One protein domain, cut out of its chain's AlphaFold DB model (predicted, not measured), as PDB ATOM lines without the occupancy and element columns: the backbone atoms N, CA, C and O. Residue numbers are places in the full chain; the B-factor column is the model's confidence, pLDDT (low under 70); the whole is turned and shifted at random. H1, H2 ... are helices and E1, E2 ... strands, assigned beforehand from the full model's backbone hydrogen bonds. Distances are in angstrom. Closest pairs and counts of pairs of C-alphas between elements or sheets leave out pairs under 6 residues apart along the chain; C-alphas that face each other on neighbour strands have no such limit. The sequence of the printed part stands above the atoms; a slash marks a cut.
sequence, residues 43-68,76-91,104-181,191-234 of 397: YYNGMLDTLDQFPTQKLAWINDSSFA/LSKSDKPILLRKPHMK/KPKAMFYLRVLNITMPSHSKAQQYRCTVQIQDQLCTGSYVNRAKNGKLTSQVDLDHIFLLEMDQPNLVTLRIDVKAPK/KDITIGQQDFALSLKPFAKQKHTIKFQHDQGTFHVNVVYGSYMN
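Overview. This is residues 43 to 68, 76 to 91, 104 to 181 and 191 to 234 of the 397 residues of an uncharacterized protein of Hesseltinella vesiculosa (UniProt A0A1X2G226). Two twisted antiparallel sheets stand face to face as a sandwich, and the short helix H1 packs on the larger sheet near one end of E1 and E9, on the face away from the other sheet. The larger sheet runs E4 E5 E1 E9 E8, the smaller E3 E2 E6 E7, and the chain changes sheet at the links E1 to E2, E3 to E4, E5 to E6 and E7 to E8. The printed part has 164 residues with one named helix followed by nine named strands, mostly strand. It is compact, with a radius of gyration of the C-alphas of 16.3 A and spans of 46 by 33 by 28 A.

Arrangement. Residues 43 to 44 pair parallel with residues 161 to 162 of E5, which holds residues 152 to 165. H1, residues 56 to 63, has every O i to N i+4 pair within hydrogen-bond range, and its height over the five-stranded sheet is 10.1 A. It lies over E1, residues 107 to 119, and only just over E9, residues 221 to 233, with 3 of its C-alphas on E9; it runs along the strands, at 6 degrees to E1 on the local plane. The closest C-alphas of H1 and E9 are those of Lys 58 and Tyr 232, 7.5 A apart. Residues 89 to 90 pair antiparallel with residues 136 to 137 of E3, residues 136 to 139. E1 has antiparallel neighbours E5, with N 109 and O 163 at 2.8 A, and E9, with N 112 and O 228 at 2.8 A. E2, residues 126 to 133, forms a hairpin with E3, N 138 and O 131 being 2.8 A apart. E4, residues 146 to 148, forms a hairpin with E5, with N 146 and O 154 at 2.8 A. E6, residues 169 to 177, is antiparallel to E2, with N 130 and O 174 at 2.8 A, and to E7, residues 193 to 202, with N 173 and O 198 at 2.8 A. E8, residues 207 to 218, forms a hairpin with E9, with N 214 and O 225 at 2.9 A. The facing parts of the two sheets are 9.3 A centre to centre. The closest C-alphas of E7 and E8 are those of Gly 196 and Phe 216, 5.4 A apart.

Along the chain. H1 begins at C-alpha 56, (35.339, 32.807, 40.204), and is 10.4 A long. E1 is 37.3 A long, E5 37.2 A, E8 31.0 A and E9 38.3 A. E7 bends by 52 degrees at residue 196, and E8 by 59 degrees at residue 210. E9 ends at C-alpha 233, (27.574, 43.328, 41.718).

Size, cuts and confidence. The two farthest C-alphas, of Lys 104 and Lys 150, are 50.1 A apart. Residues 69 to 75, 92 to 103 and 182 to 190 are not printed, with C-alpha gaps of 15.6, 22.1 and 11.7 A. Of the links printed whole, none is long. Mean pLDDT of the printed part is 89.6; residues 77 to 80, 91 and 181 are under 70.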
ATOM      1  N   TYR A  43      37.816  44.472  26.064       93.94
ATOM      2  CA  TYR A  43      38.265  45.771  26.545       93.94
ATOM      3  C   TYR A  43      37.856  45.930  28.003       93.94
ATOM      4  O   TYR A  43      36.708  45.659  28.351       93.94
ATOM      5  N   TYR A  44      38.777  46.374  28.850       94.12
ATOM      6  CA  TYR A  44      38.575  46.432  30.293       94.12
ATOM      7  C   TYR A  44      39.273  47.641  30.896       94.12
ATOM      8  O   TYR A  44      40.430  47.918  30.584       94.12
ATOM      9  N   ASN A  45      38.562  48.363  31.758       92.19
ATOM     10  CA  ASN A  45      39.049  49.595  32.373       92.19
ATOM     11  C   ASN A  45      39.622  49.432  33.789       92.19
ATOM     12  O   ASN A  45      40.033  50.434  34.371       92.19
ATOM     13  N   GLY A  46      39.637  48.216  34.337       88.50
ATOM     14  CA  GLY A  46      40.196  47.949  35.659       88.50
ATOM     15  C   GLY A  46      41.660  47.508  35.626       88.50
ATOM     16  O   GLY A  46      42.367  47.646  34.621       88.50
ATOM     17  N   MET A  47      42.121  46.966  36.752       87.12
ATOM     18  CA  MET A  47      43.548  46.724  37.010       87.12
ATOM     19  C   MET A  47      44.062  45.394  36.451       87.12
ATOM     20  O   MET A  47      45.188  45.343  35.973       87.12
ATOM     21  N   LEU A  48      43.225  44.358  36.410       88.81
ATOM     22  CA  LEU A  48      43.571  43.016  35.921       88.81
ATOM     23  C   LEU A  48      43.966  42.984  34.440       88.81
ATOM     24  O   LEU A  48      43.363  43.676  33.613       88.81
ATOM     25  N   ASP A  49      44.943  42.152  34.094       88.88
ATOM     26  CA  ASP A  49      45.488  42.072  32.730       88.88
ATOM     27  C   ASP A  49      44.916  40.914  31.914       88.88
ATOM     28  O   ASP A  49      44.873  40.979  30.682       88.88
ATOM     29  N   THR A  50      44.440  39.869  32.587       90.75
ATOM     30  CA  THR A  50      43.887  38.673  31.948       90.75
ATOM     31  C   THR A  50      42.549  38.281  32.564       90.75
ATOM     32  O   THR A  50      42.259  38.575  33.726       90.75
ATOM     33  N   LEU A  51      41.688  37.650  31.763       89.50
ATOM     34  CA  LEU A  51      40.319  37.300  32.159       89.50
ATOM     35  C   LEU A  51      40.255  36.286  33.324       89.50
ATOM     36  O   LEU A  51      39.315  36.297  34.112       89.50
ATOM     37  N   ASP A  52      41.246  35.414  33.452       87.94
ATOM     38  CA  ASP A  52      41.355  34.395  34.502       87.94
ATOM     39  C   ASP A  52      41.699  34.968  35.888       87.94
ATOM     40  O   ASP A  52      41.483  34.298  36.893       87.94
ATOM     41  N   GLN A  53      42.148  36.225  35.968       91.00
ATOM     42  CA  GLN A  53      42.413  36.900  37.246       91.00
ATOM     43  C   GLN A  53      41.131  37.358  37.962       91.00
ATOM     44  O   GLN A  53      41.186  37.788  39.116       91.00
ATOM     45  N   PHE A  54      39.968  37.324  37.300       90.19
ATOM     46  CA  PHE A  54      38.713  37.698  37.947       90.19
ATOM     47  C   PHE A  54      38.289  36.659  38.998       90.19
ATOM     48  O   PHE A  54      38.432  35.460  38.771       90.19
ATOM     49  N   PRO A  55      37.649  37.087  40.107       90.56
ATOM     50  CA  PRO A  55      37.049  36.162  41.064       90.56
ATOM     51  C   PRO A  55      36.083  35.180  40.389       90.56
ATOM     52  O   PRO A  55      35.290  35.584  39.533       90.56
ATOM     53  N   THR A  56      36.081  33.918  40.830       90.00
ATOM     54  CA  THR A  56      35.339  32.807  40.204       90.00
ATOM     55  C   THR A  56      33.872  33.128  39.930       90.00
ATOM     56  O   THR A  56      33.379  32.866  38.837       90.00
ATOM     57  N   GLN A  57      33.169  33.744  40.884       90.00
ATOM     58  CA  GLN A  57      31.758  34.116  40.720       90.00
ATOM     59  C   GLN A  57      31.556  35.183  39.634       90.00
ATOM     60  O   GLN A  57      30.658  35.063  38.801       90.00
ATOM     61  N   LYS A  58      32.420  36.207  39.602       91.19
ATOM     62  CA  LYS A  58      32.384  37.270  38.587       91.19
ATOM     63  C   LYS A  58      32.708  36.690  37.207       91.19
ATOM     64  O   LYS A  58      32.010  36.994  36.244       91.19
ATOM     65  N   LEU A  59      33.707  35.810  37.113       90.75
ATOM     66  CA  LEU A  59      34.069  35.125  35.870       90.75
ATOM     67  C   LEU A  59      32.947  34.200  35.371       90.75
ATOM     68  O   LEU A  59      32.617  34.219  34.185       90.75
ATOM     69  N   ALA A  60      32.313  33.437  36.265       89.75
ATOM     70  CA  ALA A  60      31.151  32.613  35.940       89.75
ATOM     71  C   ALA A  60      30.004  33.471  35.391       89.75
ATOM     72  O   ALA A  60      29.453  33.154  34.337       89.75
ATOM     73  N   TRP A  61      29.714  34.607  36.034       91.62
ATOM     74  CA  TRP A  61      28.721  35.550  35.527       91.62
ATOM     75  C   TRP A  61      29.114  36.132  34.169       91.62
ATOM     76  O   TRP A  61      28.253  36.213  33.305       91.62
ATOM     77  N   ILE A  62      30.380  36.502  33.923       91.38
ATOM     78  CA  ILE A  62      30.845  36.994  32.610       91.38
ATOM     79  C   ILE A  62      30.603  35.942  31.517       91.38
ATOM     80  O   ILE A  62      30.120  36.293  30.435       91.38
ATOM     81  N   ASN A  63      30.872  34.671  31.819       88.38
ATOM     82  CA  ASN A  63      30.746  33.545  30.892       88.38
ATOM     83  C   ASN A  63      29.316  33.044  30.690       88.38
ATOM     84  O   ASN A  63      29.052  32.379  29.688       88.38
ATOM     85  N   ASP A  64      28.402  33.366  31.605       87.50
ATOM     86  CA  ASP A  64      27.005  32.966  31.498       87.50
ATOM     87  C   ASP A  64      26.391  33.490  30.193       87.50
ATOM     88  O   ASP A  64      26.385  34.702  29.948       87.50
ATOM     89  N   SER A  65      25.899  32.562  29.369       82.12
ATOM     90  CA  SER A  65      25.212  32.789  28.093       82.12
ATOM     91  C   SER A  65      23.762  32.289  28.096       82.12
ATOM     92  O   SER A  65      23.140  32.223  27.039       82.12
ATOM     93  N   SER A  66      23.211  31.936  29.262       79.81
ATOM     94  CA  SER A  66      21.844  31.411  29.411       79.81
ATOM     95  C   SER A  66      20.756  32.370  28.913       79.81
ATOM     96  O   SER A  66      19.699  31.934  28.468       79.81
ATOM     97  N   PHE A  67      21.031  33.677  28.917       74.19
ATOM     98  CA  PHE A  67      20.115  34.730  28.471       74.19
ATOM     99  C   PHE A  67      19.856  34.749  26.950       74.19
ATOM    100  O   PHE A  67      18.924  35.417  26.502       74.19
ATOM    101  N   ALA A  68      20.705  34.098  26.151       71.31
ATOM    102  CA  ALA A  68      20.598  34.050  24.694       71.31
ATOM    103  C   ALA A  68      21.221  32.743  24.172       71.31
ATOM    104  O   ALA A  68      22.342  32.764  23.649       71.31
ATOM    105  N   LEU A  76      34.715  31.906  26.551       70.12
ATOM    106  CA  LEU A  76      35.924  32.581  27.023       70.12
ATOM    107  C   LEU A  76      36.700  31.690  28.006       70.12
ATOM    108  O   LEU A  76      37.902  31.839  28.160       70.12
ATOM    109  N   SER A  77      36.006  30.745  28.644       60.41
ATOM    110  CA  SER A  77      36.549  29.755  29.573       60.41
ATOM    111  C   SER A  77      37.177  28.520  28.917       60.41
ATOM    112  O   SER A  77      37.741  27.705  29.636       60.41
ATOM    113  N   LYS A  78      37.069  28.341  27.593       63.84
ATOM    114  CA  LYS A  78      37.637  27.183  26.872       63.84
ATOM    115  C   LYS A  78      38.920  27.512  26.109       63.84
ATOM    116  O   LYS A  78      39.359  26.695  25.307       63.84
ATOM    117  N   SER A  79      39.473  28.712  26.284       65.00
ATOM    118  CA  SER A  79      40.772  29.019  25.693       65.00
ATOM    119  C   SER A  79      41.869  28.332  26.497       65.00
ATOM    120  O   SER A  79      41.933  28.492  27.714       65.00
ATOM    121  N   ASP A  80      42.760  27.620  25.808       69.50
ATOM    122  CA  ASP A  80      43.966  27.034  26.404       69.50
ATOM    123  C   ASP A  80      44.989  28.111  26.822       69.50
ATOM    124  O   ASP A  80      46.019  27.806  27.424       69.50
ATOM    125  N   LYS A  81      44.733  29.384  26.483       77.25
ATOM    126  CA  LYS A  81      45.585  30.534  26.801       77.25
ATOM    127  C   LYS A  81      44.812  31.619  27.560       77.25
ATOM    128  O   LYS A  81      43.634  31.845  27.270       77.25
ATOM    129  N   PRO A  82      45.477  32.363  28.464       80.81
ATOM    130  CA  PRO A  82      44.881  33.530  29.104       80.81
ATOM    131  C   PRO A  82      44.440  34.569  28.067       80.81
ATOM    132  O   PRO A  82      45.231  35.003  27.226       80.81
ATOM    133  N   ILE A  83      43.178  34.998  28.140       85.94
ATOM    134  CA  ILE A  83      42.645  36.042  27.258       85.94
ATOM    135  C   ILE A  83      43.091  37.407  27.789       85.94
ATOM    136  O   ILE A  83      42.711  37.807  28.891       85.94
ATOM    137  N   LEU A  84      43.876  38.127  26.983       89.31
ATOM    138  CA  LEU A  84      44.391  39.458  27.313       89.31
ATOM    139  C   LEU A  84      43.286  40.524  27.300       89.31
ATOM    140  O   LEU A  84      42.506  40.632  26.349       89.31
ATOM    141  N   LEU A  85      43.284  41.373  28.327       91.31
ATOM    142  CA  LEU A  85      42.350  42.479  28.492       91.31
ATOM    143  C   LEU A  85      42.950  43.786  27.953       91.31
ATOM    144  O   LEU A  85      43.982  44.270  28.413       91.31
ATOM    145  N   ARG A  86      42.289  44.401  26.967       91.75
ATOM    146  CA  ARG A  86      42.744  45.656  26.349       91.75
ATOM    147  C   ARG A  86      42.349  46.856  27.204       91.75
ATOM    148  O   ARG A  86      41.161  47.114  27.394       91.75
ATOM    149  N   LYS A  87      43.341  47.620  27.662       92.00
ATOM    150  CA  LYS A  87      43.129  48.816  28.489       92.00
ATOM    151  C   LYS A  87      42.602  50.007  27.666       92.00
ATOM    152  O   LYS A  87      42.950  50.136  26.489       92.00
ATOM    153  N   PRO A  88      41.784  50.895  28.259       90.06
ATOM    154  CA  PRO A  88      41.315  52.110  27.602       90.06
ATOM    155  C   PRO A  88      42.443  53.118  27.355       90.06
ATOM    156  O   PRO A  88      43.430  53.182  28.084       90.06
ATOM    157  N   HIS A  89      42.230  53.996  26.379       85.81
ATOM    158  CA  HIS A  89      43.008  55.223  26.225       85.81
ATOM    159  C   HIS A  89      42.371  56.357  27.040       85.81
ATOM    160  O   HIS A  89      41.146  56.489  27.050       85.81
ATOM    161  N   MET A  90      43.176  57.217  27.672       79.44
ATOM    162  CA  MET A  90      42.673  58.439  28.315       79.44
ATOM    163  C   MET A  90      42.637  59.599  27.317       79.44
ATOM    164  O   MET A  90      43.606  59.827  26.591       79.44
ATOM    165  N   LYS A  91      41.526  60.347  27.276       64.12
ATOM    166  CA  LYS A  91      41.338  61.455  26.317       64.12
ATOM    167  C   LYS A  91      42.282  62.644  26.529       64.12
ATOM    168  O   LYS A  91      42.564  63.357  25.567       64.12
ATOM    169  N   LYS A 104      37.698  51.135  45.231       82.00
ATOM    170  CA  LYS A 104      37.536  49.781  44.745       82.00
ATOM    171  C   LYS A 104      36.167  49.657  44.076       82.00
ATOM    172  O   LYS A 104      35.160  50.129  44.618       82.00
ATOM    173  N   PRO A 105      36.112  49.035  42.893       87.25
ATOM    174  CA  PRO A 105      34.896  48.982  42.108       87.25
ATOM    175  C   PRO A 105      33.843  48.123  42.803       87.25
ATOM    176  O   PRO A 105      34.106  46.999  43.225       87.25
ATOM    177  N   LYS A 106      32.624  48.651  42.880       89.19
ATOM    178  CA  LYS A 106      31.467  47.996  43.506       89.19
ATOM    179  C   LYS A 106      30.668  47.189  42.490       89.19
ATOM    180  O   LYS A 106      30.069  46.181  42.838       89.19
ATOM    181  N   ALA A 107      30.662  47.616  41.230       92.50
ATOM    182  CA  ALA A 107      29.904  46.992  40.157       92.50
ATOM    183  C   ALA A 107      30.750  46.786  38.898       92.50
ATOM    184  O   ALA A 107      31.802  47.401  38.714       92.50
ATOM    185  N   MET A 108      30.249  45.934  38.010       95.19
ATOM    186  CA  MET A 108      30.760  45.759  36.659       95.19
ATOM    187  C   MET A 108      29.611  45.822  35.661       95.19
ATOM    188  O   MET A 108      28.672  45.036  35.738       95.19
ATOM    189  N   PHE A 109      29.734  46.697  34.674       96.88
ATOM    190  CA  PHE A 109      28.882  46.700  33.500       96.88
ATOM    191  C   PHE A 109      29.508  45.867  32.383       96.88
ATOM    192  O   PHE A 109      30.671  46.047  32.019       96.88
ATOM    193  N   TYR A 110      28.718  44.955  31.836       96.56
ATOM    194  CA  TYR A 110      29.064  44.137  30.686       96.56
ATOM    195  C   TYR A 110      28.351  44.685  29.458       96.56
ATOM    196  O   TYR A 110      27.135  44.863  29.492       96.56
ATOM    197  N   LEU A 111      29.078  44.879  28.360       96.62
ATOM    198  CA  LEU A 111      28.514  45.207  27.054       96.62
ATOM    199  C   LEU A 111      29.218  44.394  25.967       96.62
ATOM    200  O   LEU A 111      30.408  44.566  25.733       96.62
ATOM    201  N   ARG A 112      28.482  43.543  25.257       94.25
ATOM    202  CA  ARG A 112      28.945  42.830  24.063       94.25
ATOM    203  C   ARG A 112      28.236  43.391  22.841       94.25
ATOM    204  O   ARG A 112      27.012  43.336  22.753       94.25
ATOM    205  N   VAL A 113      28.999  43.925  21.895       94.81
ATOM    206  CA  VAL A 113      28.485  44.402  20.607       94.81
ATOM    207  C   VAL A 113      28.662  43.277  19.599       94.81
ATOM    208  O   VAL A 113      29.786  42.969  19.212       94.81
ATOM    209  N   LEU A 114      27.556  42.646  19.207       92.62
ATOM    210  CA  LEU A 114      27.565  41.429  18.400       92.62
ATOM    211  C   LEU A 114      27.806  41.760  16.932       92.62
ATOM    212  O   LEU A 114      28.826  41.398  16.353       92.62
ATOM    213  N   ASN A 115      26.863  42.481  16.333       93.19
ATOM    214  CA  ASN A 115      26.907  42.822  14.926       93.19
ATOM    215  C   ASN A 115      26.121  44.097  14.626       93.19
ATOM    216  O   ASN A 115      25.337  44.596  15.440       93.19
ATOM    217  N   ILE A 116      26.365  44.616  13.430       94.94
ATOM    218  CA  ILE A 116      25.618  45.715  12.833       94.94
ATOM    219  C   ILE A 116      24.957  45.165  11.574       94.94
ATOM    220  O   ILE A 116      25.651  44.613  10.722       94.94
ATOM    221  N   THR A 117      23.652  45.355  11.422       94.56
ATOM    222  CA  THR A 117      22.907  45.088  10.188       94.56
ATOM    223  C   THR A 117      22.485  46.411   9.563       94.56
ATOM    224  O   THR A 117      22.034  47.323  10.251       94.56
ATOM    225  N   MET A 118      22.656  46.535   8.253       93.81
ATOM    226  CA  MET A 118      22.415  47.771   7.510       93.81
ATOM    227  C   MET A 118      21.905  47.471   6.095       93.81
ATOM    228  O   MET A 118      22.039  46.333   5.633       93.81
ATOM    229  N   PRO A 119      21.370  48.462   5.364       90.25
ATOM    230  CA  PRO A 119      20.987  48.270   3.972       90.25
ATOM    231  C   PRO A 119      22.195  47.946   3.082       90.25
ATOM    232  O   PRO A 119      23.294  48.476   3.276       90.25
ATOM    233  N   SER A 120      22.001  47.104   2.063       85.94
ATOM    234  CA  SER A 120      23.084  46.658   1.166       85.94
ATOM    235  C   SER A 120      23.711  47.782   0.332       85.94
ATOM    236  O   SER A 120      24.858  47.659  -0.104       85.94
ATOM    237  N   HIS A 121      22.986  48.889   0.152       80.81
ATOM    238  CA  HIS A 121      23.434  50.083  -0.564       80.81
ATOM    239  C   HIS A 121      24.252  51.061   0.299       80.81
ATOM    240  O   HIS A 121      24.714  52.081  -0.216       80.81
ATOM    241  N   SER A 122      24.464  50.768   1.589       78.19
ATOM    242  CA  SER A 122      25.391  51.536   2.427       78.19
ATOM    243  C   SER A 122      26.781  51.579   1.780       78.19
ATOM    244  O   SER A 122      27.273  50.580   1.245       78.19
ATOM    245  N   LYS A 123      27.432  52.745   1.797       78.31
ATOM    246  CA  LYS A 123      28.695  52.965   1.069       78.31
ATOM    247  C   LYS A 123      29.921  52.602   1.900       78.31
ATOM    248  O   LYS A 123      30.985  52.341   1.336       78.31
ATOM    249  N   ALA A 124      29.793  52.572   3.225       80.50
ATOM    250  CA  ALA A 124      30.928  52.311   4.096       80.50
ATOM    251  C   ALA A 124      31.361  50.835   4.040       80.50
ATOM    252  O   ALA A 124      30.532  49.920   3.999       80.50
ATOM    253  N   GLN A 125      32.678  50.620   4.031       84.62
ATOM    254  CA  GLN A 125      33.297  49.292   3.925       84.62
ATOM    255  C   GLN A 125      33.798  48.760   5.269       84.62
ATOM    256  O   GLN A 125      33.893  47.550   5.449       84.62
ATOM    257  N   GLN A 126      34.136  49.657   6.201       90.88
ATOM    258  CA  GLN A 126      34.758  49.314   7.476       90.88
ATOM    259  C   GLN A 126      34.088  50.072   8.616       90.88
ATOM    260  O   GLN A 126      33.958  51.297   8.554       90.88
ATOM    261  N   TYR A 127      33.719  49.333   9.655       93.56
ATOM    262  CA  TYR A 127      33.011  49.827  10.831       93.56
ATOM    263  C   TYR A 127      33.794  49.462  12.085       93.56
ATOM    264  O   TYR A 127      34.484  48.446  12.107       93.56
ATOM    265  N   ARG A 128      33.669  50.265  13.134       94.19
ATOM    266  CA  ARG A 128      34.136  49.924  14.477       94.19
ATOM    267  C   ARG A 128      33.154  50.435  15.517       94.19
ATOM    268  O   ARG A 128      32.371  51.344  15.249       94.19
ATOM    269  N   CYS A 129      33.226  49.864  16.709       95.12
ATOM    270  CA  CYS A 129      32.551  50.400  17.879       95.12
ATOM    271  C   CYS A 129      33.562  51.034  18.833       95.12
ATOM    272  O   CYS A 129      34.695  50.569  18.963       95.12
ATOM    273  N   THR A 130      33.128  52.087  19.506       95.56
ATOM    274  CA  THR A 130      33.893  52.803  20.518       95.56
ATOM    275  C   THR A 130      33.009  52.936  21.750       95.56
ATOM    276  O   THR A 130      31.871  53.382  21.635       95.56
ATOM    277  N   VAL A 131      33.515  52.553  22.919       96.94
ATOM    278  CA  VAL A 131      32.808  52.696  24.194       96.94
ATOM    279  C   VAL A 131      33.562  53.679  25.068       96.94
ATOM    280  O   VAL A 131      34.772  53.559  25.256       96.94
ATOM    281  N   GLN A 132      32.844  54.670  25.578       95.06
ATOM    282  CA  GLN A 132      33.369  55.666  26.494       95.06
ATOM    283  C   GLN A 132      32.710  55.520  27.861       95.06
ATOM    284  O   GLN A 132      31.487  55.433  27.955       95.06
ATOM    285  N   ILE A 133      33.530  55.568  28.906       91.75
ATOM    286  CA  ILE A 133      33.106  55.732  30.294       91.75
ATOM    287  C   ILE A 133      33.991  56.813  30.910       91.75
ATOM    288  O   ILE A 133      35.214  56.724  30.840       91.75
ATOM    289  N   GLN A 134      33.388  57.874  31.449       87.44
ATOM    290  CA  GLN A 134      34.135  59.042  31.939       87.44
ATOM    291  C   GLN A 134      35.148  59.558  30.878       87.44
ATOM    292  O   GLN A 134      34.777  59.803  29.721       87.44
ATOM    293  N   ASP A 135      36.427  59.673  31.252       87.19
ATOM    294  CA  ASP A 135      37.546  60.104  30.399       87.19
ATOM    295  C   ASP A 135      38.264  58.947  29.679       87.19
ATOM    296  O   ASP A 135      39.240  59.165  28.950       87.19
ATOM    297  N   GLN A 136      37.789  57.716  29.877       90.44
ATOM    298  CA  GLN A 136      38.355  56.493  29.322       90.44
ATOM    299  C   GLN A 136      37.628  56.090  28.038       90.44
ATOM    300  O   GLN A 136      36.398  56.126  27.944       90.44
ATOM    301  N   LEU A 137      38.404  55.686  27.033       92.94
ATOM    302  CA  LEU A 137      37.909  55.293  25.721       92.94
ATOM    303  C   LEU A 137      38.443  53.915  25.324       92.94
ATOM    304  O   LEU A 137      39.641  53.741  25.097       92.94
ATOM    305  N   CYS A 138      37.540  52.957  25.151       93.69
ATOM    306  CA  CYS A 138      37.823  51.641  24.592       93.69
ATOM    307  C   CYS A 138      37.413  51.633  23.117       93.69
ATOM    308  O   CYS A 138      36.229  51.720  22.799       93.69
ATOM    309  N   THR A 139      38.381  51.553  22.203       91.56
ATOM    310  CA  THR A 139      38.111  51.601  20.757       91.56
ATOM    311  C   THR A 139      38.351  50.244  20.110       91.56
ATOM    312  O   THR A 139      39.458  49.712  20.158       91.56
ATOM    313  N   GLY A 140      37.310  49.710  19.475       89.81
ATOM    314  CA  GLY A 140      37.340  48.471  18.712       89.81
ATOM    315  C   GLY A 140      38.212  48.543  17.457       89.81
ATOM    316  O   GLY A 140      38.417  49.615  16.877       89.81
ATOM    317  N   SER A 141      38.675  47.387  16.975       89.25
ATOM    318  CA  SER A 141      39.262  47.283  15.635       89.25
ATOM    319  C   SER A 141      38.207  47.477  14.546       89.25
ATOM    320  O   SER A 141      37.029  47.183  14.748       89.25
ATOM    321  N   TYR A 142      38.635  47.940  13.369       90.94
ATOM    322  CA  TYR A 142      37.749  47.966  12.209       90.94
ATOM    323  C   TYR A 142      37.460  46.559  11.705       90.94
ATOM    324  O   TYR A 142      38.376  45.752  11.533       90.94
ATOM    325  N   VAL A 143      36.198  46.324  11.373       91.88
ATOM    326  CA  VAL A 143      35.719  45.097  10.753       91.88
ATOM    327  C   VAL A 143      35.086  45.426   9.408       91.88
ATOM    328  O   VAL A 143      34.438  46.464   9.233       91.88
ATOM    329  N   ASN A 144      35.335  44.553   8.436       91.19
ATOM    330  CA  ASN A 144      34.821  44.699   7.083       91.19
ATOM    331  C   ASN A 144      33.339  44.337   7.018       91.19
ATOM    332  O   ASN A 144      32.870  43.421   7.690       91.19
ATOM    333  N   ARG A 145      32.622  45.031   6.143       90.75
ATOM    334  CA  ARG A 145      31.255  44.687   5.770       90.75
ATOM    335  C   ARG A 145      31.224  43.402   4.946       90.75
ATOM    336  O   ARG A 145      31.963  43.275   3.971       90.75
ATOM    337  N   ALA A 146      30.289  42.519   5.266       88.88
ATOM    338  CA  ALA A 146      29.895  41.387   4.440       88.88
ATOM    339  C   ALA A 146      28.473  41.597   3.898       88.88
ATOM    340  O   ALA A 146      27.623  42.219   4.544       88.88
ATOM    341  N   LYS A 147      28.191  41.092   2.692       86.25
ATOM    342  CA  LYS A 147      26.805  41.010   2.208       86.25
ATOM    343  C   LYS A 147      26.066  39.976   3.054       86.25
ATOM    344  O   LYS A 147      26.582  38.885   3.259       86.25
ATOM    345  N   ASN A 148      24.862  40.313   3.501       84.81
ATOM    346  CA  ASN A 148      23.990  39.389   4.211       84.81
ATOM    347  C   ASN A 148      22.627  39.413   3.517       84.81
ATOM    348  O   ASN A 148      21.812  40.293   3.780       84.81
ATOM    349  N   GLY A 149      22.415  38.511   2.560       82.88
ATOM    350  CA  GLY A 149      21.240  38.524   1.685       82.88
ATOM    351  C   GLY A 149      21.285  39.600   0.586       82.88
ATOM    352  O   GLY A 149      22.311  40.234   0.335       82.88
ATOM    353  N   LYS A 150      20.154  39.786  -0.112       82.00
ATOM    354  CA  LYS A 150      20.048  40.704  -1.267       82.00
ATOM    355  C   LYS A 150      19.955  42.181  -0.856       82.00
ATOM    356  O   LYS A 150      20.551  43.045  -1.497       82.00
ATOM    357  N   LEU A 151      19.208  42.471   0.210       87.69
ATOM    358  CA  LEU A 151      18.848  43.839   0.611       87.69
ATOM    359  C   LEU A 151      19.633  44.354   1.820       87.69
ATOM    360  O   LEU A 151      19.568  45.541   2.134       87.69
ATOM    361  N   THR A 152      20.402  43.489   2.475       89.62
ATOM    362  CA  THR A 152      21.093  43.807   3.722       89.62
ATOM    363  C   THR A 152      22.581  43.479   3.662       89.62
ATOM    364  O   THR A 152      23.093  42.749   2.812       89.62
ATOM    365  N   SER A 153      23.327  44.116   4.546       91.62
ATOM    366  CA  SER A 153      24.733  43.855   4.810       91.62
ATOM    367  C   SER A 153      24.938  43.782   6.311       91.62
ATOM    368  O   SER A 153      24.163  44.354   7.078       91.62
ATOM    369  N   GLN A 154      25.979  43.068   6.720       93.38
ATOM    370  CA  GLN A 154      26.292  42.819   8.116       93.38
ATOM    371  C   GLN A 154      27.772  43.065   8.397       93.38
ATOM    372  O   GLN A 154      28.621  42.918   7.518       93.38
ATOM    373  N   VAL A 155      28.065  43.462   9.627       92.56
ATOM    374  CA  VAL A 155      29.415  43.515  10.186       92.56
ATOM    375  C   VAL A 155      29.392  42.749  11.497       92.56
ATOM    376  O   VAL A 155      28.688  43.163  12.418       92.56
ATOM    377  N   ASP A 156      30.168  41.675  11.588       91.38
ATOM    378  CA  ASP A 156      30.308  40.866  12.801       91.38
ATOM    379  C   ASP A 156      31.451  41.403  13.660       91.38
ATOM    380  O   ASP A 156      32.622  41.159  13.381       91.38
ATOM    381  N   LEU A 157      31.113  42.204  14.672       89.38
ATOM    382  CA  LEU A 157      32.100  42.855  15.536       89.38
ATOM    383  C   LEU A 157      32.597  41.915  16.633       89.38
ATOM    384  O   LEU A 157      33.798  41.794  16.838       89.38
ATOM    385  N   ASP A 158      31.658  41.301  17.348       89.50
ATOM    386  CA  ASP A 158      31.885  40.474  18.532       89.50
ATOM    387  C   ASP A 158      32.931  41.030  19.527       89.50
ATOM    388  O   ASP A 158      33.906  40.376  19.901       89.50
ATOM    389  N   HIS A 159      32.744  42.286  19.942       92.00
ATOM    390  CA  HIS A 159      33.599  42.946  20.935       92.00
ATOM    391  C   HIS A 159      32.930  42.967  22.307       92.00
ATOM    392  O   HIS A 159      31.751  43.310  22.408       92.00
ATOM    393  N   ILE A 160      33.695  42.673  23.361       94.00
ATOM    394  CA  ILE A 160      33.225  42.687  24.752       94.00
ATOM    395  C   ILE A 160      33.898  43.836  25.501       94.00
ATOM    396  O   ILE A 160      35.112  44.001  25.444       94.00
ATOM    397  N   PHE A 161      33.107  44.608  26.231       95.50
ATOM    398  CA  PHE A 161      33.539  45.694  27.095       95.50
ATOM    399  C   PHE A 161      33.133  45.355  28.530       95.50
ATOM    400  O   PHE A 161      31.951  45.154  28.816       95.50
ATOM    401  N   LEU A 162      34.121  45.271  29.413       95.75
ATOM    402  CA  LEU A 162      33.968  45.052  30.846       95.75
ATOM    403  C   LEU A 162      34.322  46.364  31.544       95.75
ATOM    404  O   LEU A 162      35.470  46.798  31.491       95.75
ATOM    405  N   LEU A 163      33.341  47.029  32.147       95.00
ATOM    406  CA  LEU A 163      33.532  48.349  32.743       95.00
ATOM    407  C   LEU A 163      33.283  48.281  34.248       95.00
ATOM    408  O   LEU A 163      32.154  48.088  34.688       95.00
ATOM    409  N   GLU A 164      34.334  48.424  35.038       92.44
ATOM    410  CA  GLU A 164      34.262  48.556  36.487       92.44
ATOM    411  C   GLU A 164      33.787  49.944  36.901       92.44
ATOM    412  O   GLU A 164      34.142  50.954  36.288       92.44
ATOM    413  N   MET A 165      32.946  49.961  37.937       90.38
ATOM    414  CA  MET A 165      32.240  51.137  38.423       90.38
ATOM    415  C   MET A 165      32.231  51.177  39.953       90.38
ATOM    416  O   MET A 165      31.891  50.199  40.620       90.38
ATOM    417  N   ASP A 166      32.538  52.340  40.504       86.88
ATOM    418  CA  ASP A 166      32.508  52.706  41.926       86.88
ATOM    419  C   ASP A 166      31.304  53.601  42.286       86.88
ATOM    420  O   ASP A 166      30.874  53.639  43.445       86.88
ATOM    421  N   GLN A 167      30.738  54.267  41.273       87.19
ATOM    422  CA  GLN A 167      29.615  55.207  41.330       87.19
ATOM    423  C   GLN A 167      28.698  55.089  40.090       87.19
ATOM    424  O   GLN A 167      29.087  54.469  39.090       87.19
ATOM    425  N   PRO A 168      27.473  55.654  40.118       90.75
ATOM    426  CA  PRO A 168      26.632  55.771  38.927       90.75
ATOM    427  C   PRO A 168      27.362  56.504  37.795       90.75
ATOM    428  O   PRO A 168      28.045  57.495  38.035       90.75
ATOM    429  N   ASN A 169      27.227  56.022  36.561       91.12
ATOM    430  CA  ASN A 169      27.990  56.529  35.422       91.12
ATOM    431  C   ASN A 169      27.161  56.528  34.133       91.12
ATOM    432  O   ASN A 169      26.229  55.740  33.971       91.12
ATOM    433  N   LEU A 170      27.548  57.391  33.191       95.12
ATOM    434  CA  LEU A 170      27.059  57.363  31.817       95.12
ATOM    435  C   LEU A 170      28.068  56.611  30.945       95.12
ATOM    436  O   LEU A 170      29.235  57.003  30.861       95.12
ATOM    437  N   VAL A 171      27.616  55.538  30.299       96.69
ATOM    438  CA  VAL A 171      28.412  54.789  29.322       96.69
ATOM    439  C   VAL A 171      27.871  55.059  27.933       96.69
ATOM    440  O   VAL A 171      26.686  54.876  27.677       96.69
ATOM    441  N   THR A 172      28.744  55.450  27.019       97.88
ATOM    442  CA  THR A 172      28.364  55.825  25.660       97.88
ATOM    443  C   THR A 172      28.949  54.830  24.668       97.88
ATOM    444  O   THR A 172      30.168  54.736  24.523       97.88
ATOM    445  N   LEU A 173      28.085  54.115  23.947       98.06
ATOM    446  CA  LEU A 173      28.447  53.318  22.777       98.06
ATOM    447  C   LEU A 173      28.320  54.176  21.522       98.06
ATOM    448  O   LEU A 173      27.266  54.743  21.251       98.06
ATOM    449  N   ARG A 174      29.366  54.194  20.705       97.00
ATOM    450  CA  ARG A 174      29.392  54.853  19.405       97.00
ATOM    451  C   ARG A 174      29.756  53.867  18.311       97.00
ATOM    452  O   ARG A 174      30.663  53.053  18.488       97.00
ATOM    453  N   ILE A 175      29.079  53.972  17.173       96.19
ATOM    454  CA  ILE A 175      29.435  53.249  15.954       96.19
ATOM    455  C   ILE A 175      30.032  54.226  14.957       96.19
ATOM    456  O   ILE A 175      29.390  55.200  14.566       96.19
ATOM    457  N   ASP A 176      31.253  53.934  14.529       94.19
ATOM    458  CA  ASP A 176      32.039  54.780  13.646       94.19
ATOM    459  C   ASP A 176      32.372  54.028  12.354       94.19
ATOM    460  O   ASP A 176      32.710  52.841  12.369       94.19
ATOM    461  N   VAL A 177      32.317  54.730  11.223       91.81
ATOM    462  CA  VAL A 177      32.805  54.232   9.934       91.81
ATOM    463  C   VAL A 177      34.100  54.909   9.542       91.81
ATOM    464  O   VAL A 177      34.307  56.111   9.739       91.81
ATOM    465  N   LYS A 178      34.971  54.122   8.913       88.31
ATOM    466  CA  LYS A 178      36.224  54.634   8.376       88.31
ATOM    467  C   LYS A 178      35.946  55.557   7.193       88.31
ATOM    468  O   LYS A 178      35.339  55.140   6.205       88.31
ATOM    469  N   ALA A 179      36.438  56.790   7.267       80.25
ATOM    470  CA  ALA A 179      36.279  57.754   6.183       80.25
ATOM    471  C   ALA A 179      36.917  57.244   4.864       80.25
ATOM    472  O   ALA A 179      38.038  56.713   4.889       80.25
ATOM    473  N   PRO A 180      36.249  57.411   3.702       73.31
ATOM    474  CA  PRO A 180      36.768  56.959   2.412       73.31
ATOM    475  C   PRO A 180      38.083  57.664   2.043       73.31
ATOM    476  O   PRO A 180      38.336  58.812   2.424       73.31
ATOM    477  N   LYS A 181      38.950  56.981   1.280       68.06
ATOM    478  CA  LYS A 181      40.199  57.581   0.792       68.06
ATOM    479  C   LYS A 181      39.888  58.623  -0.290       68.06
ATOM    480  O   LYS A 181      39.424  58.253  -1.359       68.06
ATOM    481  N   LYS A 191      39.251  62.077  10.525       77.44
ATOM    482  CA  LYS A 191      38.274  61.764  11.566       77.44
ATOM    483  C   LYS A 191      37.265  60.781  10.992       77.44
ATOM    484  O   LYS A 191      36.859  60.918   9.838       77.44
ATOM    485  N   ASP A 192      36.906  59.797  11.796       86.56
ATOM    486  CA  ASP A 192      35.817  58.892  11.465       86.56
ATOM    487  C   ASP A 192      34.483  59.620  11.404       86.56
ATOM    488  O   ASP A 192      34.322  60.701  11.975       86.56
ATOM    489  N   ILE A 193      33.534  58.999  10.706       89.50
ATOM    490  CA  ILE A 193      32.153  59.460  10.649       89.50
ATOM    491  C   ILE A 193      31.349  58.593  11.609       89.50
ATOM    492  O   ILE A 193      31.350  57.368  11.495       89.50
ATOM    493  N   THR A 194      30.663  59.225  12.549       93.06
ATOM    494  CA  THR A 194      29.804  58.535  13.508       93.06
ATOM    495  C   THR A 194      28.442  58.265  12.887       93.06
ATOM    496  O   THR A 194      27.762  59.193  12.465       93.06
ATOM    497  N   ILE A 195      28.042  56.995  12.856       93.00
ATOM    498  CA  ILE A 195      26.734  56.553  12.354       93.00
ATOM    499  C   ILE A 195      25.650  56.738  13.412       93.00
ATOM    500  O   ILE A 195      24.515  57.082  13.097       93.00
ATOM    501  N   GLY A 196      25.997  56.493  14.672       94.88
ATOM    502  CA  GLY A 196      25.061  56.600  15.777       94.88
ATOM    503  C   GLY A 196      25.737  56.446  17.127       94.88
ATOM    504  O   GLY A 196      26.864  55.944  17.232       94.88
ATOM    505  N   GLN A 197      25.027  56.899  18.153       97.06
ATOM    506  CA  GLN A 197      25.454  56.847  19.539       97.06
ATOM    507  C   GLN A 197      24.279  56.421  20.421       97.06
ATOM    508  O   GLN A 197      23.160  56.889  20.226       97.06
ATOM    509  N   GLN A 198      24.548  55.547  21.387       97.75
ATOM    510  CA  GLN A 198      23.613  55.146  22.430       97.75
ATOM    511  C   GLN A 198      24.256  55.366  23.790       97.75
ATOM    512  O   GLN A 198      25.349  54.859  24.050       97.75
ATOM    513  N   ASP A 199      23.536  56.058  24.664       97.75
ATOM    514  CA  ASP A 199      23.938  56.237  26.049       97.75
ATOM    515  C   ASP A 199      23.217  55.231  26.954       97.75
ATOM    516  O   ASP A 199      22.033  54.933  26.777       97.75
ATOM    517  N   PHE A 200      23.946  54.714  27.935       96.94
ATOM    518  CA  PHE A 200      23.472  53.831  28.988       96.94
ATOM    519  C   PHE A 200      23.680  54.550  30.319       96.94
ATOM    520  O   PHE A 200      24.814  54.724  30.771       96.94
ATOM    521  N   ALA A 201      22.588  54.998  30.936       95.56
ATOM    522  CA  ALA A 201      22.614  55.575  32.275       95.56
ATOM    523  C   ALA A 201      22.638  54.438  33.303       95.56
ATOM    524  O   ALA A 201      21.630  53.765  33.527       95.56
ATOM    525  N   LEU A 202      23.804  54.189  33.894       93.38
ATOM    526  CA  LEU A 202      24.027  53.052  34.774       93.38
ATOM    527  C   LEU A 202      23.960  53.478  36.236       93.38
ATOM    528  O   LEU A 202      24.660  54.391  36.677       93.38
ATOM    529  N   SER A 203      23.143  52.759  37.001       89.56
ATOM    530  CA  SER A 203      23.142  52.823  38.461       89.56
ATOM    531  C   SER A 203      23.988  51.690  39.044       89.56
ATOM    532  O   SER A 203      24.272  50.700  38.369       89.56
ATOM    533  N   LEU A 204      24.367  51.811  40.317       88.31
ATOM    534  CA  LEU A 204      24.997  50.731  41.077       88.31
ATOM    535  C   LEU A 204      23.946  49.699  41.515       88.31
ATOM    536  O   LEU A 204      23.664  49.539  42.700       88.31
ATOM    537  N   LYS A 205      23.321  49.036  40.543       89.69
ATOM    538  CA  LYS A 205      22.378  47.940  40.768       89.69
ATOM    539  C   LYS A 205      22.656  46.817  39.772       89.69
ATOM    540  O   LYS A 205      22.855  47.106  38.585       89.69
ATOM    541  N   PRO A 206      22.692  45.553  40.223       93.25
ATOM    542  CA  PRO A 206      22.829  44.432  39.312       93.25
ATOM    543  C   PRO A 206      21.543  44.249  38.501       93.25
ATOM    544  O   PRO A 206      20.441  44.516  38.979       93.25
ATOM    545  N   PHE A 207      21.685  43.769  37.270       94.25
ATOM    546  CA  PHE A 207      20.569  43.294  36.457       94.25
ATOM    547  C   PHE A 207      21.061  42.249  35.458       94.25
ATOM    548  O   PHE A 207      22.202  42.302  34.984       94.25
ATOM    549  N   ALA A 208      20.191  41.287  35.151       93.62
ATOM    550  CA  ALA A 208      20.505  40.190  34.248       93.62
ATOM    551  C   ALA A 208      20.911  40.703  32.861       93.62
ATOM    552  O   ALA A 208      20.416  41.730  32.395       93.62
ATOM    553  N   LYS A 209      21.799  39.967  32.188       94.44
ATOM    554  CA  LYS A 209      22.161  40.279  30.806       94.44
ATOM    555  C   LYS A 209      20.933  40.168  29.910       94.44
ATOM    556  O   LYS A 209      20.171  39.210  30.009       94.44
ATOM    557  N   GLN A 210      20.769  41.133  29.018       93.44
ATOM    558  CA  GLN A 210      19.662  41.184  28.072       93.44
ATOM    559  C   GLN A 210      20.180  41.510  26.678       93.44
ATOM    560  O   GLN A 210      21.115  42.296  26.514       93.44
ATOM    561  N   LYS A 211      19.551  40.905  25.671       93.38
ATOM    562  CA  LYS A 211      19.796  41.204  24.261       93.38
ATOM    563  C   LYS A 211      18.909  42.364  23.829       93.38
ATOM    564  O   LYS A 211      17.710  42.372  24.101       93.38
ATOM    565  N   HIS A 212      19.487  43.323  23.121       94.75
ATOM    566  CA  HIS A 212      18.769  44.480  22.608       94.75
ATOM    567  C   HIS A 212      19.244  44.845  21.201       94.75
ATOM    568  O   HIS A 212      20.411  44.657  20.856       94.75
ATOM    569  N   THR A 213      18.343  45.405  20.395       96.62
ATOM    570  CA  THR A 213      18.668  45.938  19.069       96.62
ATOM    571  C   THR A 213      18.492  47.447  19.084       96.62
ATOM    572  O   THR A 213      17.370  47.951  19.091       96.62
ATOM    573  N   ILE A 214      19.606  48.172  19.041       97.50
ATOM    574  CA  ILE A 214      19.611  49.633  18.960       97.50
ATOM    575  C   ILE A 214      19.431  50.035  17.498       97.50
ATOM    576  O   ILE A 214      20.102  49.497  16.615       97.50
ATOM    577  N   LYS A 215      18.530  50.982  17.228       97.38
ATOM    578  CA  LYS A 215      18.277  51.501  15.879       97.38
ATOM    579  C   LYS A 215      18.884  52.891  15.734       97.38
ATOM    580  O   LYS A 215      18.509  53.799  16.469       97.38
ATOM    581  N   PHE A 216      19.759  53.072  14.752       96.00
ATOM    582  CA  PHE A 216      20.296  54.377  14.372       96.00
ATOM    583  C   PHE A 216      19.775  54.779  12.998       96.00
ATOM    584  O   PHE A 216      19.873  54.010  12.042       96.00
ATOM    585  N   GLN A 217      19.219  55.986  12.905       93.44
ATOM    586  CA  GLN A 217      18.805  56.569  11.634       93.44
ATOM    587  C   GLN A 217      19.942  57.410  11.063       93.44
ATOM    588  O   GLN A 217      20.477  58.277  11.749       93.44
ATOM    589  N   HIS A 218      20.305  57.144   9.811       89.38
ATOM    590  CA  HIS A 218      21.388  57.819   9.102       89.38
ATOM    591  C   HIS A 218      20.982  58.070   7.643       89.38
ATOM    592  O   HIS A 218      20.048  57.452   7.132       89.38
ATOM    593  N   ASP A 219      21.714  58.932   6.934       85.94
ATOM    594  CA  ASP A 219      21.453  59.264   5.520       85.94
ATOM    595  C   ASP A 219      21.489  58.048   4.563       85.94
ATOM    596  O   ASP A 219      20.907  58.071   3.484       85.94
ATOM    597  N   GLN A 220      22.145  56.964   4.981       84.00
ATOM    598  CA  GLN A 220      22.333  55.706   4.253       84.00
ATOM    599  C   GLN A 220      21.330  54.630   4.693       84.00
ATOM    600  O   GLN A 220      21.499  53.453   4.374       84.00
ATOM    601  N   GLY A 221      20.302  55.034   5.441       88.38
ATOM    602  CA  GLY A 221      19.234  54.191   5.954       88.38
ATOM    603  C   GLY A 221      19.399  53.828   7.428       88.38
ATOM    604  O   GLY A 221      20.186  54.422   8.168       88.38
ATOM    605  N   THR A 222      18.608  52.849   7.864       93.94
ATOM    606  CA  THR A 222      18.545  52.428   9.266       93.94
ATOM    607  C   THR A 222      19.594  51.366   9.573       93.94
ATOM    608  O   THR A 222      19.638  50.311   8.940       93.94
ATOM    609  N   PHE A 223      20.409  51.619  10.592       94.88
ATOM    610  CA  PHE A 223      21.380  50.675  11.126       94.88
ATOM    611  C   PHE A 223      20.812  50.016  12.380       94.88
ATOM    612  O   PHE A 223      20.327  50.693  13.284       94.88
ATOM    613  N   HIS A 224      20.897  48.693  12.442       96.38
ATOM    614  CA  HIS A 224      20.488  47.886  13.582       96.38
ATOM    615  C   HIS A 224      21.733  47.331  14.260       96.38
ATOM    616  O   HIS A 224      22.490  46.589  13.642       96.38
ATOM    617  N   VAL A 225      21.956  47.685  15.518       96.94
ATOM    618  CA  VAL A 225      23.118  47.243  16.290       96.94
ATOM    619  C   VAL A 225      22.644  46.292  17.368       96.94
ATOM    620  O   VAL A 225      21.930  46.691  18.287       96.94
ATOM    621  N   ASN A 226      23.025  45.025  17.244       95.44
ATOM    622  CA  ASN A 226      22.667  44.004  18.212       95.44
ATOM    623  C   ASN A 226      23.695  43.993  19.339       95.44
ATOM    624  O   ASN A 226      24.890  43.780  19.112       95.44
ATOM    625  N   VAL A 227      23.220  44.225  20.555       95.81
ATOM    626  CA  VAL A 227      24.035  44.281  21.764       95.81
ATOM    627  C   VAL A 227      23.493  43.332  22.821       95.81
ATOM    628  O   VAL A 227      22.307  43.009  22.847       95.81
ATOM    629  N   VAL A 228      24.374  42.916  23.715       94.88
ATOM    630  CA  VAL A 228      24.029  42.272  24.977       94.88
ATOM    631  C   VAL A 228      24.638  43.103  26.081       94.88
ATOM    632  O   VAL A 228      25.832  43.387  26.025       94.88
ATOM    633  N   TYR A 229      23.866  43.459  27.097       96.12
ATOM    634  CA  TYR A 229      24.425  44.147  28.252       96.12
ATOM    635  C   TYR A 229      23.749  43.744  29.554       96.12
ATOM    636  O   TYR A 229      22.610  43.287  29.558       96.12
ATOM    637  N   GLY A 230      24.479  43.890  30.654       96.25
ATOM    638  CA  GLY A 230      24.072  43.497  32.001       96.25
ATOM    639  C   GLY A 230      24.950  44.171  33.047       96.25
ATOM    640  O   GLY A 230      26.009  44.705  32.715       96.25
ATOM    641  N   SER A 231      24.537  44.124  34.310       95.88
ATOM    642  CA  SER A 231      25.327  44.648  35.426       95.88
ATOM    643  C   SER A 231      25.493  43.584  36.501       95.88
ATOM    644  O   SER A 231      24.518  42.962  36.925       95.88
ATOM    645  N   TYR A 232      26.729  43.393  36.942       95.12
ATOM    646  CA  TYR A 232      27.102  42.515  38.038       95.12
ATOM    647  C   TYR A 232      27.505  43.326  39.261       95.12
ATOM    648  O   TYR A 232      28.188  44.345  39.157       95.12
ATOM    649  N   MET A 233      27.146  42.813  40.430       92.88
ATOM    650  CA  MET A 233      27.574  43.328  41.718       92.88
ATOM    651  C   MET A 233      27.756  42.144  42.662       92.88
ATOM    652  O   MET A 233      26.857  41.306  42.751       92.88
ATOM    653  N   ASN A 234      28.899  42.059  43.346       88.88
ATOM    654  CA  ASN A 234      29.080  41.010  44.349       88.88
ATOM    655  C   ASN A 234      28.153  41.261  45.551       88.88
ATOM    656  O   ASN A 234      27.655  42.369  45.750       88.88
TER     657      ASN A 234